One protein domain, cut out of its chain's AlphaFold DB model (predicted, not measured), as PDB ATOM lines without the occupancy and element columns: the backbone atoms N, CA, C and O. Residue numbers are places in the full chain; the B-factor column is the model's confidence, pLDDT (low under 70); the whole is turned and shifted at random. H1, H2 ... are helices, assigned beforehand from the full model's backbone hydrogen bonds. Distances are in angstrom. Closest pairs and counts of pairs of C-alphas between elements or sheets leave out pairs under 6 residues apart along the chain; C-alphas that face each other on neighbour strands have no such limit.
ATOM      1  N   PRO A 188      53.109 -22.886  20.981       70.00
ATOM      2  CA  PRO A 188      54.015 -22.033  20.225       70.00
ATOM      3  C   PRO A 188      54.159 -20.677  20.927       70.00
ATOM      4  O   PRO A 188      53.173 -19.977  21.140       70.00
ATOM      5  N   ARG A 189      55.396 -20.256  21.228       63.84
ATOM      6  CA  ARG A 189      55.723 -18.990  21.932       63.84
ATOM      7  C   ARG A 189      55.226 -17.701  21.254       63.84
ATOM      8  O   ARG A 189      55.523 -16.612  21.736       63.84
ATOM      9  N   ARG A 190      54.541 -17.801  20.118       62.22
ATOM     10  CA  ARG A 190      54.130 -16.674  19.277       62.22
ATOM     11  C   ARG A 190      52.622 -16.444  19.212       62.22
ATOM     12  O   ARG A 190      52.225 -15.565  18.466       62.22
ATOM     13  N   ASP A 191      51.814 -17.211  19.941       82.62
ATOM     14  CA  ASP A 191      50.360 -17.028  19.956       82.62
ATOM     15  C   ASP A 191      49.947 -16.167  21.160       82.62
ATOM     16  O   ASP A 191      50.142 -16.554  22.316       82.62
ATOM     17  N   GLU A 192      49.386 -14.986  20.904       86.19
ATOM     18  CA  GLU A 192      48.918 -14.067  21.944       86.19
ATOM     19  C   GLU A 192      47.814 -14.702  22.812       86.19
ATOM     20  O   GLU A 192      47.725 -14.428  24.014       86.19
ATOM     21  N   ASN A 193      47.015 -15.621  22.251       85.00
ATOM     22  CA  ASN A 193      45.990 -16.349  23.002       85.00
ATOM     23  C   ASN A 193      46.611 -17.320  24.011       85.00
ATOM     24  O   ASN A 193      46.113 -17.451  25.131       85.00
ATOM     25  N   ALA A 194      47.710 -17.982  23.639       83.25
ATOM     26  CA  ALA A 194      48.424 -18.902  24.519       83.25
ATOM     27  C   ALA A 194      48.996 -18.168  25.738       83.25
ATOM     28  O   ALA A 194      48.841 -18.622  26.874       83.25
ATOM     29  N   TRP A 195      49.583 -16.990  25.515       86.25
ATOM     30  CA  TRP A 195      50.098 -16.149  26.592       86.25
ATOM     31  C   TRP A 195      48.990 -15.626  27.510       86.25
ATOM     32  O   TRP A 195      49.167 -15.609  28.732       86.25
ATOM     33  N   MET A 196      47.823 -15.266  26.965       92.12
ATOM     34  CA  MET A 196      46.678 -14.882  27.796       92.12
ATOM     35  C   MET A 196      46.128 -16.045  28.613       92.12
ATOM     36  O   MET A 196      45.827 -15.871  29.793       92.12
ATOM     37  N   LEU A 197      46.036 -17.240  28.028       86.38
ATOM     38  CA  LEU A 197      45.641 -18.446  28.754       86.38
ATOM     39  C   LEU A 197      46.619 -18.755  29.890       86.38
ATOM     40  O   LEU A 197      46.190 -19.068  31.000       86.38
ATOM     41  N   GLN A 198      47.922 -18.599  29.656       88.31
ATOM     42  CA  GLN A 198      48.934 -18.764  30.694       88.31
ATOM     43  C   GLN A 198      48.782 -17.724  31.813       88.31
ATOM     44  O   GLN A 198      48.806 -18.084  32.992       88.31
ATOM     45  N   ALA A 199      48.573 -16.451  31.466       87.50
ATOM     46  CA  ALA A 199      48.331 -15.393  32.443       87.50
ATOM     47  C   ALA A 199      47.079 -15.682  33.288       87.50
ATOM     48  O   ALA A 199      47.111 -15.549  34.512       87.50
ATOM     49  N   GLN A 200      45.993 -16.148  32.666       89.56
ATOM     50  CA  GLN A 200      44.773 -16.551  33.368       89.56
ATOM     51  C   GLN A 200      44.977 -17.793  34.246       89.56
ATOM     52  O   GLN A 200      44.400 -17.879  35.331       89.56
ATOM     53  N   ALA A 201      45.796 -18.753  33.814       85.75
ATOM     54  CA  ALA A 201      46.131 -19.925  34.613       85.75
ATOM     55  C   ALA A 201      46.918 -19.530  35.874       85.75
ATOM     56  O   ALA A 201      46.555 -19.951  36.972       85.75
ATOM     57  N   GLU A 202      47.935 -18.671  35.749       87.62
ATOM     58  CA  GLU A 202      48.681 -18.138  36.902       87.62
ATOM     59  C   GLU A 202      47.790 -17.302  37.827       87.62
ATOM     60  O   GLU A 202      47.865 -17.420  39.051       87.62
ATOM     61  N   PHE A 203      46.866 -16.534  37.254       90.31
ATOM     62  CA  PHE A 203      45.861 -15.804  38.013       90.31
ATOM     63  C   PHE A 203      44.952 -16.749  38.819       90.31
ATOM     64  O   PHE A 203      44.754 -16.543  40.017       90.31
ATOM     65  N   LYS A 204      44.468 -17.847  38.217       88.62
ATOM     66  CA  LYS A 204      43.681 -18.886  38.911       88.62
ATOM     67  C   LYS A 204      44.478 -19.620  39.995       88.62
ATOM     68  O   LYS A 204      43.892 -20.028  40.997       88.62
ATOM     69  N   LYS A 205      45.802 -19.749  39.847       88.44
ATOM     70  CA  LYS A 205      46.714 -20.248  40.897       88.44
ATOM     71  C   LYS A 205      46.917 -19.253  42.051       88.44
ATOM     72  O   LYS A 205      47.694 -19.546  42.954       88.44
ATOM     73  N   GLN A 206      46.247 -18.095  42.032       91.12
ATOM     74  CA  GLN A 206      46.456 -16.971  42.956       91.12
ATOM     75  C   GLN A 206      47.861 -16.356  42.866       91.12
ATOM     76  O   GLN A 206      48.281 -15.605  43.745       91.12
ATOM     77  N   ASN A 207      48.590 -16.622  41.781       93.25
ATOM     78  CA  ASN A 207      49.907 -16.059  41.537       93.25
ATOM     79  C   ASN A 207      49.791 -14.775  40.707       93.25
ATOM     80  O   ASN A 207      50.236 -14.686  39.560       93.25
ATOM     81  N   LEU A 208      49.155 -13.768  41.311       92.81
ATOM     82  CA  LEU A 208      48.788 -12.523  40.634       92.81
ATOM     83  C   LEU A 208      50.017 -11.753  40.099       92.81
ATOM     84  O   LEU A 208      49.929 -11.043  39.100       92.81
ATOM     85  N   ALA A 209      51.183 -11.902  40.740       92.44
ATOM     86  CA  ALA A 209      52.423 -11.260  40.296       92.44
ATOM     87  C   ALA A 209      52.926 -11.832  38.964       92.44
ATOM     88  O   ALA A 209      53.292 -11.073  38.063       92.44
ATOM     89  N   ASN A 210      52.905 -13.159  38.816       93.50
ATOM     90  CA  ASN A 210      53.313 -13.794  37.569       93.50
ATOM     91  C   ASN A 210      52.310 -13.517  36.449       93.50
ATOM     92  O   ASN A 210      52.739 -13.226  35.335       93.50
ATOM     93  N   SER A 211      51.001 -13.525  36.731       90.19
ATOM     94  CA  SER A 211      49.994 -13.221  35.705       90.19
ATOM     95  C   SER A 211      50.158 -11.813  35.134       90.19
ATOM     96  O   SER A 211      50.131 -11.637  33.919       90.19
ATOM     97  N   VAL A 212      50.398 -10.816  35.991       91.69
ATOM     98  CA  VAL A 212      50.653  -9.437  35.548       91.69
ATOM     99  C   VAL A 212      51.963  -9.333  34.767       91.69
ATOM    100  O   VAL A 212      52.008  -8.678  33.729       91.69
ATOM    101  N   THR A 213      53.014 -10.023  35.212       93.88
ATOM    102  CA  THR A 213      54.310 -10.025  34.516       93.88
ATOM    103  C   THR A 213      54.183 -10.586  33.094       93.88
ATOM    104  O   THR A 213      54.723  -9.996  32.162       93.88
ATOM    105  N   ILE A 214      53.427 -11.675  32.906       90.56
ATOM    106  CA  ILE A 214      53.171 -12.273  31.583       90.56
ATOM    107  C   ILE A 214      52.424 -11.295  30.668       90.56
ATOM    108  O   ILE A 214      52.769 -11.176  29.492       90.56
ATOM    109  N   ILE A 215      51.431 -10.580  31.204       91.19
ATOM    110  CA  ILE A 215      50.653  -9.587  30.451       91.19
ATOM    111  C   ILE A 215      51.536  -8.425  29.995       91.19
ATOM    112  O   ILE A 215      51.464  -8.022  28.835       91.19
ATOM    113  N   GLN A 216      52.377  -7.901  30.889       91.06
ATOM    114  CA  GLN A 216      53.252  -6.768  30.589       91.06
ATOM    115  C   GLN A 216      54.367  -7.135  29.603       91.06
ATOM    116  O   GLN A 216      54.668  -6.353  28.709       91.06
ATOM    117  N   GLN A 217      54.975  -8.317  29.747       91.38
ATOM    118  CA  GLN A 217      56.103  -8.736  28.906       91.38
ATOM    119  C   GLN A 217      55.706  -9.060  27.465       91.38
ATOM    120  O   GLN A 217      56.524  -8.885  26.567       91.38
ATOM    121  N   ASN A 218      54.478  -9.534  27.250       88.75
ATOM    122  CA  ASN A 218      53.994  -9.948  25.932       88.75
ATOM    123  C   ASN A 218      53.020  -8.938  25.308       88.75
ATOM    124  O   ASN A 218      52.322  -9.282  24.361       88.75
ATOM    125  N   GLU A 219      52.924  -7.722  25.863       89.88
ATOM    126  CA  GLU A 219      52.070  -6.636  25.351       89.88
ATOM    127  C   GLU A 219      50.589  -7.039  25.161       89.88
ATOM    128  O   GLU A 219      49.837  -6.422  24.406       89.88
ATOM    129  N   LEU A 220      50.115  -8.037  25.918       90.12
ATOM    130  CA  LEU A 220      48.774  -8.624  25.749       90.12
ATOM    131  C   LEU A 220      47.646  -7.638  26.057       90.12
ATOM    132  O   LEU A 220      46.494  -7.855  25.676       90.12
ATOM    133  N   SER A 221      47.986  -6.545  26.740       88.38
ATOM    134  CA  SER A 221      47.058  -5.477  27.085       88.38
ATOM    135  C   SER A 221      46.374  -4.865  25.858       88.38
ATOM    136  O   SER A 221      45.197  -4.525  25.950       88.38
ATOM    137  N   GLU A 222      47.057  -4.787  24.708       88.56
ATOM    138  CA  GLU A 222      46.479  -4.228  23.478       88.56
ATOM    139  C   GLU A 222      45.445  -5.164  22.842       88.56
ATOM    140  O   GLU A 222      44.423  -4.711  22.325       88.56
ATOM    141  N   TYR A 223      45.682  -6.473  22.928       89.19
ATOM    142  CA  TYR A 223      44.838  -7.495  22.315       89.19
ATOM    143  C   TYR A 223      43.643  -7.879  23.199       89.19
ATOM    144  O   TYR A 223      42.556  -8.159  22.691       89.19
ATOM    145  N   PHE A 224      43.814  -7.857  24.526       92.50
ATOM    146  CA  PHE A 224      42.806  -8.306  25.496       92.50
ATOM    147  C   PHE A 224      42.607  -7.296  26.640       92.50
ATOM    148  O   PHE A 224      42.875  -7.605  27.810       92.50
ATOM    149  N   PRO A 225      42.096  -6.087  26.344       90.19
ATOM    150  CA  PRO A 225      42.032  -4.988  27.310       90.19
ATOM    151  C   PRO A 225      41.128  -5.283  28.516       90.19
ATOM    152  O   PRO A 225      41.458  -4.920  29.644       90.19
ATOM    153  N   SER A 226      40.013  -5.992  28.315       90.94
ATOM    154  CA  SER A 226      39.058  -6.317  29.384       90.94
ATOM    155  C   SER A 226      39.610  -7.331  30.391       90.94
ATOM    156  O   SER A 226      39.493  -7.142  31.602       90.94
ATOM    157  N   GLN A 227      40.236  -8.400  29.895       92.06
ATOM    158  CA  GLN A 227      40.842  -9.445  30.723       92.06
ATOM    159  C   GLN A 227      42.082  -8.914  31.445       92.06
ATOM    160  O   GLN A 227      42.273  -9.189  32.628       92.06
ATOM    161  N   THR A 228      42.876  -8.093  30.753       92.00
ATOM    162  CA  THR A 228      44.024  -7.402  31.341       92.00
ATOM    163  C   THR A 228      43.589  -6.501  32.490       92.00
ATOM    164  O   THR A 228      44.119  -6.623  33.590       92.00
ATOM    165  N   TRP A 229      42.568  -5.664  32.286       94.94
ATOM    166  CA  TRP A 229      42.034  -4.809  33.347       94.94
ATOM    167  C   TRP A 229      41.548  -5.609  34.565       94.94
ATOM    168  O   TRP A 229      41.818  -5.223  35.703       94.94
ATOM    169  N   LEU A 230      40.873  -6.745  34.357       93.31
ATOM    170  CA  LEU A 230      40.413  -7.596  35.459       93.31
ATOM    171  C   LEU A 230      41.587  -8.136  36.295       93.31
ATOM    172  O   LEU A 230      41.541  -8.091  37.523       93.31
ATOM    173  N   ILE A 231      42.641  -8.624  35.640       92.19
ATOM    174  CA  ILE A 231      43.816  -9.179  36.325       92.19
ATOM    175  C   ILE A 231      44.593  -8.070  37.051       92.19
ATOM    176  O   ILE A 231      44.956  -8.231  38.216       92.19
ATOM    177  N   GLU A 232      44.799  -6.927  36.397       94.56
ATOM    178  CA  GLU A 232      45.507  -5.776  36.968       94.56
ATOM    179  C   GLU A 232      44.770  -5.143  38.152       94.56
ATOM    180  O   GLU A 232      45.392  -4.822  39.163       94.56
ATOM    181  N   SER A 233      43.448  -4.989  38.058       93.31
ATOM    182  CA  SER A 233      42.637  -4.428  39.145       93.31
ATOM    183  C   SER A 233      42.647  -5.323  40.384       93.31
ATOM    184  O   SER A 233      42.786  -4.822  41.499       93.31
ATOM    185  N   GLN A 234      42.585  -6.647  40.212       94.56
ATOM    186  CA  GLN A 234      42.717  -7.579  41.332       94.56
ATOM    187  C   GLN A 234      44.131  -7.605  41.915       94.56
ATOM    188  O   GLN A 234      44.288  -7.672  43.135       94.56
ATOM    189  N   TYR A 235      45.166  -7.500  41.075       95.06
ATOM    190  CA  TYR A 235      46.538  -7.363  41.558       95.06
ATOM    191  C   TYR A 235      46.708  -6.100  42.408       95.06
ATOM    192  O   TYR A 235      47.223  -6.183  43.524       95.06
ATOM    193  N   GLN A 236      46.210  -4.957  41.931       94.50
ATOM    194  CA  GLN A 236      46.243  -3.697  42.671       94.50
ATOM    195  C   GLN A 236      45.475  -3.796  43.997       94.50
ATOM    196  O   GLN A 236      45.981  -3.363  45.028       94.50
ATOM    197  N   ALA A 237      44.296  -4.427  43.997       93.62
ATOM    198  CA  ALA A 237      43.522  -4.659  45.215       93.62
ATOM    199  C   ALA A 237      44.255  -5.564  46.225       93.62
ATOM    200  O   ALA A 237      44.123  -5.374  47.431       93.62
ATOM    201  N   SER A 238      45.056  -6.525  45.747       94.88
ATOM    202  CA  SER A 238      45.830  -7.430  46.609       94.88
ATOM    203  C   SER A 238      47.054  -6.778  47.269       94.88
ATOM    204  O   SER A 238      47.569  -7.305  48.253       94.88
ATOM    205  N   GLN A 239      47.543  -5.652  46.735       93.94
ATOM    206  CA  GLN A 239      48.752  -4.968  47.207       93.94
ATOM    207  C   GLN A 239      48.524  -3.452  47.328       93.94
ATOM    208  O   GLN A 239      49.109  -2.687  46.560       93.94
ATOM    209  N   PRO A 240      47.721  -2.996  48.310       89.94
ATOM    210  CA  PRO A 240      47.386  -1.577  48.470       89.94
ATOM    211  C   PRO A 240      48.611  -0.688  48.738       89.94
ATOM    212  O   PRO A 240      48.618   0.479  48.356       89.94
ATOM    213  N   ASP A 241      49.670  -1.246  49.334       89.19
ATOM    214  CA  ASP A 241      50.893  -0.510  49.688       89.19
ATOM    215  C   ASP A 241      51.845  -0.281  48.503       89.19
ATOM    216  O   ASP A 241      52.825   0.457  48.627       89.19
ATOM    217  N   LYS A 242      51.601  -0.917  47.349       90.56
ATOM    218  CA  LYS A 242      52.435  -0.747  46.155       90.56
ATOM    219  C   LYS A 242      51.685   0.042  45.096       90.56
ATOM    220  O   LYS A 242      50.615  -0.352  44.644       90.56
ATOM    221  N   SER A 243      52.296   1.133  44.637       85.88
ATOM    222  CA  SER A 243      51.811   1.886  43.483       85.88
ATOM    223  C   SER A 243      51.982   1.043  42.217       85.88
ATOM    224  O   SER A 243      53.052   1.027  41.607       85.88
ATOM    225  N   TYR A 244      50.941   0.302  41.853       90.25
ATOM    226  CA  TYR A 244      50.861  -0.389  40.575       90.25
ATOM    227  C   TYR A 244      50.342   0.578  39.505       90.25
ATOM    228  O   TYR A 244      49.246   1.125  39.638       90.25
ATOM    229  N   GLU A 245      51.122   0.800  38.447       92.94
ATOM    230  CA  GLU A 245      50.662   1.553  37.282       92.94
ATOM    231  C   GLU A 245      49.946   0.611  36.310       92.94
ATOM    232  O   GLU A 245      50.558  -0.271  35.712       92.94
ATOM    233  N   MET A 246      48.637   0.817  36.149       92.06
ATOM    234  CA  MET A 246      47.837   0.126  35.139       92.06
ATOM    235  C   MET A 246      48.354   0.405  33.722       92.06
ATOM    236  O   MET A 246      48.747   1.534  33.396       92.06
ATOM    237  N   THR A 247      48.289  -0.610  32.862       93.75
ATOM    238  CA  THR A 247      48.638  -0.475  31.443       93.75
ATOM    239  C   THR A 247      47.761   0.566  30.734       93.75
ATOM    240  O   THR A 247      46.663   0.928  31.162       93.75
ATOM    241  N   GLN A 248      48.250   1.132  29.625       92.62
ATOM    242  CA  GLN A 248      47.489   2.144  28.882       92.62
ATOM    243  C   GLN A 248      46.157   1.590  28.356       92.62
ATOM    244  O   GLN A 248      45.148   2.293  28.412       92.62
ATOM    245  N   ALA A 249      46.140   0.334  27.908       88.69
ATOM    246  CA  ALA A 249      44.937  -0.314  27.407       88.69
ATOM    247  C   ALA A 249      43.892  -0.561  28.508       88.69
ATOM    248  O   ALA A 249      42.708  -0.302  28.291       88.69
ATOM    249  N   SER A 250      44.307  -0.970  29.713       91.81
ATOM    250  CA  SER A 250      43.378  -1.144  30.837       91.81
ATOM    251  C   SER A 250      42.815   0.192  31.329       91.81
ATOM    252  O   SER A 250      41.623   0.281  31.626       91.81
ATOM    253  N   ARG A 251      43.621   1.265  31.323       92.81
ATOM    254  CA  ARG A 251      43.142   2.632  31.599       92.81
ATOM    255  C   ARG A 251      42.130   3.119  30.563       92.81
ATOM    256  O   ARG A 251      41.113   3.690  30.946       92.81
ATOM    257  N   ALA A 252      42.384   2.884  29.275       90.56
ATOM    258  CA  ALA A 252      41.457   3.248  28.204       90.56
ATOM    259  C   ALA A 252      40.125   2.488  28.330       90.56
ATOM    260  O   ALA A 252      39.061   3.101  28.275       90.56
ATOM    261  N   PHE A 253      40.188   1.180  28.595       92.31
ATOM    262  CA  PHE A 253      39.007   0.348  28.831       92.31
ATOM    263  C   PHE A 253      38.194   0.819  30.044       92.31
ATOM    264  O   PHE A 253      36.968   0.903  29.988       92.31
ATOM    265  N   TYR A 254      38.865   1.166  31.146       90.69
ATOM    266  CA  TYR A 254      38.198   1.694  32.333       90.69
ATOM    267  C   TYR A 254      37.520   3.044  32.074       90.69
ATOM    268  O   TYR A 254      36.381   3.244  32.497       90.69
ATOM    269  N   ALA A 255      38.184   3.951  31.350       89.12
ATOM    270  CA  ALA A 255      37.620   5.251  30.991       89.12
ATOM    271  C   ALA A 255      36.347   5.107  30.139       89.12
ATOM    272  O   ALA A 255      35.346   5.760  30.423       89.12
ATOM    273  N   GLU A 256      36.347   4.196  29.161       88.31
ATOM    274  CA  GLU A 256      35.162   3.883  28.349       88.31
ATOM    275  C   GLU A 256      34.000   3.344  29.207       88.31
ATOM    276  O   GLU A 256      32.839   3.712  29.013       88.31
ATOM    277  N   LYS A 257      34.296   2.492  30.196       84.00
ATOM    278  CA  LYS A 257      33.275   1.943  31.104       84.00
ATOM    279  C   LYS A 257      32.725   2.968  32.090       84.00
ATOM    280  O   LYS A 257      31.539   2.903  32.410       84.00
ATOM    281  N   MET A 258      33.552   3.897  32.558       79.06
ATOM    282  CA  MET A 258      33.104   4.996  33.411       79.06
ATOM    283  C   MET A 258      32.145   5.931  32.672       79.06
ATOM    284  O   MET A 258      31.089   6.244  33.213       79.06
ATOM    285  N   ASP A 259      32.437   6.274  31.414       81.19
ATOM    286  CA  ASP A 259      31.555   7.116  30.594       81.19
ATOM    287  C   ASP A 259      30.180   6.451  30.374       81.19
ATOM    288  O   ASP A 259      29.129   7.075  30.518       81.19
ATOM    289  N   LEU A 260      30.158   5.131  30.150       72.62
ATOM    290  CA  LEU A 260      28.911   4.357  30.069       72.62
ATOM    291  C   LEU A 260      28.096   4.386  31.371       72.62
ATOM    292  O   LEU A 260      26.865   4.462  31.320       72.62
ATOM    293  N   ASN A 261      28.759   4.326  32.528       70.31
ATOM    294  CA  ASN A 261      28.089   4.395  33.825       70.31
ATOM    295  C   ASN A 261      27.564   5.808  34.118       70.31
ATOM    296  O   ASN A 261      26.420   5.944  34.549       70.31
ATOM    297  N   GLU A 262      28.327   6.858  33.809       73.25
ATOM    298  CA  GLU A 262      27.870   8.248  33.945       73.25
ATOM    299  C   GLU A 262      26.688   8.553  33.013       73.25
ATOM    300  O   GLU A 262      25.716   9.202  33.417       73.25
ATOM    301  N   MET A 263      26.700   8.024  31.785       59.16
ATOM    302  CA  MET A 263      25.554   8.105  30.876       59.16
ATOM    303  C   MET A 263      24.334   7.355  31.416       59.16
ATOM    304  O   MET A 263      23.210   7.855  31.299       59.16
ATOM    305  N   ALA A 264      24.527   6.180  32.023       63.75
ATOM    306  CA  ALA A 264      23.445   5.435  32.659       63.75
ATOM    307  C   ALA A 264      22.849   6.222  33.836       63.75
ATOM    308  O   ALA A 264      21.629   6.379  33.905       63.75
ATOM    309  N   ASP A 265      23.679   6.793  34.707       68.94
ATOM    310  CA  ASP A 265      23.240   7.596  35.852       68.94
ATOM    311  C   ASP A 265      22.544   8.900  35.423       68.94
ATOM    312  O   ASP A 265      21.509   9.285  35.983       68.94
ATOM    313  N   SER A 266      23.031   9.547  34.363       62.78
ATOM    314  CA  SER A 266      22.377  10.698  33.728       62.78
ATOM    315  C   SER A 266      21.005  10.326  33.142       62.78
ATOM    316  O   SER A 266      20.004  11.022  33.360       62.78
ATOM    317  N   ALA A 267      20.898   9.168  32.484       54.09
ATOM    318  CA  ALA A 267      19.625   8.653  31.988       54.09
ATOM    319  C   ALA A 267      18.656   8.321  33.139       54.09
ATOM    320  O   ALA A 267      17.482   8.698  33.086       54.09
ATOM    321  N   PHE A 268      19.135   7.684  34.211       57.56
ATOM    322  CA  PHE A 268      18.334   7.358  35.393       57.56
ATOM    323  C   PHE A 268      17.850   8.606  36.142       57.56
ATOM    324  O   PHE A 268      16.701   8.644  36.591       57.56
ATOM    325  N   SER A 269      18.685   9.641  36.262       58.56
ATOM    326  CA  SER A 269      18.303  10.906  36.902       58.56
ATOM    327  C   SER A 269      17.260  11.676  36.086       58.56
ATOM    328  O   SER A 269      16.289  12.176  36.656       58.56
ATOM    329  N   THR A 270      17.375  11.666  34.756       51.53
ATOM    330  CA  THR A 270      16.389  12.265  33.840       51.53
ATOM    331  C   THR A 270      15.043  11.523  33.882       51.53
ATOM    332  O   THR A 270      13.979  12.132  33.761       51.53
ATOM    333  N   LEU A 271      15.061  10.206  34.114       47.25
ATOM    334  CA  LEU A 271      13.863   9.356  34.149       47.25
ATOM    335  C   LEU A 271      13.072   9.422  35.469       47.25
ATOM    336  O   LEU A 271      11.876   9.119  35.472       47.25
ATOM    337  N   LYS A 272      13.680   9.870  36.578       51.97
ATOM    338  CA  LYS A 272      12.991  10.030  37.878       51.97
ATOM    339  C   LYS A 272      11.862  11.076  37.869       51.97
ATOM    340  O   LYS A 272      11.053  11.086  38.792       51.97
ATOM    341  N   GLY A 273      11.766  11.923  36.841       49.16
ATOM    342  CA  GLY A 273      10.755  12.985  36.746       49.16
ATOM    343  C   GLY A 273       9.391  12.582  36.162       49.16
ATOM    344  O   GLY A 273       8.462  13.386  36.205       49.16
ATOM    345  N   THR A 274       9.228  11.374  35.607       45.50
ATOM    346  CA  THR A 274       8.001  10.988  34.876       45.50
ATOM    347  C   THR A 274       7.213   9.873  35.572       45.50
ATOM    348  O   THR A 274       7.566   8.698  35.512       45.50
ATOM    349  N   LEU A 275       6.092  10.262  36.188       43.88
ATOM    350  CA  LEU A 275       5.219   9.462  37.063       43.88
ATOM    351  C   LEU A 275       4.519   8.205  36.485       43.88
ATOM    352  O   LEU A 275       4.159   7.362  37.300       43.88
ATOM    353  N   PRO A 276       4.303   7.986  35.168       46.53
ATOM    354  CA  PRO A 276       3.607   6.773  34.715       46.53
ATOM    355  C   PRO A 276       4.539   5.574  34.450       46.53
ATOM    356  O   PRO A 276       4.072   4.509  34.059       46.53
ATOM    357  N   LEU A 277       5.852   5.716  34.657       46.31
ATOM    358  CA  LEU A 277       6.847   4.677  34.353       46.31
ATOM    359  C   LEU A 277       7.272   3.830  35.569       46.31
ATOM    360  O   LEU A 277       7.969   2.831  35.414       46.31
ATOM    361  N   THR A 278       6.811   4.159  36.774       43.53
ATOM    362  CA  THR A 278       7.227   3.539  38.047       43.53
ATOM    363  C   THR A 278       6.875   2.059  38.187       43.53
ATOM    364  O   THR A 278       7.581   1.349  38.891       43.53
ATOM    365  N   ILE A 279       5.838   1.557  37.509       44.75
ATOM    366  CA  ILE A 279       5.440   0.138  37.608       44.75
ATOM    367  C   ILE A 279       6.324  -0.746  36.714       44.75
ATOM    368  O   ILE A 279       6.774  -1.803  37.143       44.75
ATOM    369  N   VAL A 280       6.640  -0.284  35.499       44.78
ATOM    370  CA  VAL A 280       7.508  -1.010  34.550       44.78
ATOM    371  C   VAL A 280       8.986  -0.869  34.922       44.78
ATOM    372  O   VAL A 280       9.768  -1.791  34.714       44.78
ATOM    373  N   PHE A 281       9.386   0.257  35.517       47.97
ATOM    374  CA  PHE A 281      10.749   0.435  36.020       47.97
ATOM    375  C   PHE A 281      10.932  -0.014  37.466       47.97
ATOM    376  O   PHE A 281      12.066  -0.238  37.864       47.97
ATOM    377  N   GLY A 282       9.861  -0.216  38.238       44.59
ATOM    378  CA  GLY A 282       9.937  -0.821  39.567       44.59
ATOM    379  C   GLY A 282      10.492  -2.242  39.508       44.59
ATOM    380  O   GLY A 282      11.319  -2.605  40.334       44.59
ATOM    381  N   SER A 283      10.138  -3.014  38.480       38.34
ATOM    382  CA  SER A 283      10.677  -4.356  38.234       38.34
ATOM    383  C   SER A 283      12.129  -4.334  37.739       38.34
ATOM    384  O   SER A 283      12.942  -5.119  38.220       38.34
ATOM    385  N   VAL A 284      12.505  -3.394  36.865       38.94
ATOM    386  CA  VAL A 284      13.903  -3.233  36.406       38.94
ATOM    387  C   VAL A 284      14.809  -2.714  37.532       38.94
ATOM    388  O   VAL A 284      15.901  -3.236  37.737       38.94
ATOM    389  N   ALA A 285      14.346  -1.742  38.319       42.78
ATOM    390  CA  ALA A 285      15.052  -1.219  39.486       42.78
ATOM    391  C   ALA A 285      15.101  -2.227  40.643       42.78
ATOM    392  O   ALA A 285      16.067  -2.225  41.398       42.78
ATOM    393  N   PHE A 286      14.114  -3.119  40.777       45.56
ATOM    394  CA  PHE A 286      14.157  -4.229  41.732       45.56
ATOM    395  C   PHE A 286      15.218  -5.267  41.342       45.56
ATOM    396  O   PHE A 286      15.972  -5.719  42.199       45.56
ATOM    397  N   VAL A 287      15.341  -5.591  40.049       42.56
ATOM    398  CA  VAL A 287      16.379  -6.502  39.533       42.56
ATOM    399  C   VAL A 287      17.776  -5.875  39.640       42.56
ATOM    400  O   VAL A 287      18.695  -6.509  40.157       42.56
ATOM    401  N   LEU A 288      17.938  -4.608  39.248       40.50
ATOM    402  CA  LEU A 288      19.212  -3.888  39.372       40.50
ATOM    403  C   LEU A 288      19.576  -3.586  40.835       40.50
ATOM    404  O   LEU A 288      20.738  -3.680  41.215       40.50
ATOM    405  N   GLY A 289      18.591  -3.292  41.685       41.44
ATOM    406  CA  GLY A 289      18.770  -3.074  43.123       41.44
ATOM    407  C   GLY A 289      19.147  -4.348  43.881       41.44
ATOM    408  O   GLY A 289      19.911  -4.285  44.844       41.44
ATOM    409  N   ARG A 290      18.678  -5.516  43.422       42.62
ATOM    410  CA  ARG A 290      19.109  -6.815  43.951       42.62
ATOM    411  C   ARG A 290      20.586  -7.077  43.641       42.62
ATOM    412  O   ARG A 290      21.299  -7.511  44.537       42.62
ATOM    413  N   ASN A 291      21.052  -6.709  42.444       41.03
ATOM    414  CA  ASN A 291      22.469  -6.798  42.067       41.03
ATOM    415  C   ASN A 291      23.343  -5.740  42.760       41.03
ATOM    416  O   ASN A 291      24.486  -6.023  43.105       41.03
ATOM    417  N   ARG A 292      22.802  -4.545  43.029       47.34
ATOM    418  CA  ARG A 292      23.494  -3.497  43.788       47.34
ATOM    419  C   ARG A 292      23.832  -3.938  45.212       47.34
ATOM    420  O   ARG A 292      24.954  -3.714  45.623       47.34
ATOM    421  N   ARG A 293      22.925  -4.610  45.932       42.72
ATOM    422  CA  ARG A 293      23.230  -5.143  47.280       42.72
ATOM    423  C   ARG A 293      24.302  -6.225  47.256       42.72
ATOM    424  O   ARG A 293      25.090  -6.323  48.186       42.72
ATOM    425  N   THR A 294      24.346  -7.023  46.191       41.97
ATOM    426  CA  THR A 294      25.421  -7.998  45.985       41.97
ATOM    427  C   THR A 294      26.752  -7.287  45.742       41.97
ATOM    428  O   THR A 294      27.736  -7.638  46.375       41.97
ATOM    429  N   LEU A 295      26.777  -6.225  44.932       35.84
ATOM    430  CA  LEU A 295      27.976  -5.408  44.717       35.84
ATOM    431  C   LEU A 295      28.388  -4.593  45.959       35.84
ATOM    432  O   LEU A 295      29.573  -4.495  46.238       35.84
ATOM    433  N   GLU A 296      27.439  -4.068  46.737       40.97
ATOM    434  CA  GLU A 296      27.691  -3.373  48.010       40.97
ATOM    435  C   GLU A 296      28.235  -4.345  49.066       40.97
ATOM    436  O   GLU A 296      29.197  -4.008  49.738       40.97
ATOM    437  N   SER A 297      27.756  -5.596  49.120       41.66
ATOM    438  CA  SER A 297      28.356  -6.639  49.975       41.66
ATOM    439  C   SER A 297      29.773  -7.057  49.555       41.66
ATOM    440  O   SER A 297      30.484  -7.686  50.332       41.66
ATOM    441  N   TRP A 298      30.181  -6.732  48.324       38.34
ATOM    442  CA  TRP A 298      31.545  -6.937  47.824       38.34
ATOM    443  C   TRP A 298      32.419  -5.682  47.998       38.34
ATOM    444  O   TRP A 298      33.638  -5.778  47.878       38.34
ATOM    445  N   LEU A 299      31.809  -4.519  48.269       36.00
ATOM    446  CA  LEU A 299      32.472  -3.224  48.453       36.00
ATOM    447  C   LEU A 299      32.500  -2.735  49.908       36.00
ATOM    448  O   LEU A 299      33.303  -1.852  50.202       36.00
TER     449      LEU A 299
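Overview. This is residues 188 to 299 of the 390 residues of an uncharacterized protein of marine sediment metagenome (UniProt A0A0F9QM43). A long helix, H5, leaves a small helical head like an arm, its residues 255 to 270 sticking out, and H6 folds back from the far end to make an open V with H5. The head is a three-helix bundle of H1, H2 and H4, with short H3 at one end near the start of H5. The printed part has 112 residues with six named helices, H1 to H6 in chain order, and no named strand; the class is all helix. The whole is loose, with a radius of gyration of the C-alphas of 18.8 A and spans of 59 by 27 by 26 A.

Along the chain. H5, residues 248 to 271, is 34.8 A long and begins at C-alpha 248 (47.489, 2.144, 28.882). H6, residues 278 to 299, is 28.1 A long, has a kink of 32 degrees near residue 285 and ends at C-alpha 299 (32.472, -3.224, 48.453). H4 is residues 225 to 238, 19.8 A; H3 220 to 223, 5.3 A; H2 208 to 217, 14.3 A; H1 192 to 204, 18.4 A, from C-alpha 192 (48.918, -14.067, 21.944).

Arrangement. With residues 249 to 254 alone, H5 touches H4, about perpendicular at 87 degrees; the closest C-alphas, Trp 229 and Ser 250, are 4.6 A apart. H5 touches H3 with residues 248 to 250 alone, closest C-alphas Ser 221 and Ala 249 at 5.6 A. H1, H2 and H4 form an up and down bundle, each running against the one before. H4 touches H2 at a steep tilt of 41 degrees, closest C-alphas Leu 208 and Tyr 235 at 5.7 A. H1 and H2 are a hairpin at a shallow tilt of 16 degrees, closest C-alphas Ala 199 and Ser 211 at 4.3 A. H6 touches no helix. Every O i to N i+4 pair is within hydrogen-bond range in H1, H2, H4 and H5, and 15 of 18 are in H6; H3 is too short for one.

Size, cuts and confidence. The C-alphas farthest apart, Pro 188 and Leu 275, are 60.5 A apart. The printed part has no cut and no long link. Mean pLDDT of the printed part is 74.7; residues 189 to 190 and 263 to 299 are under 70.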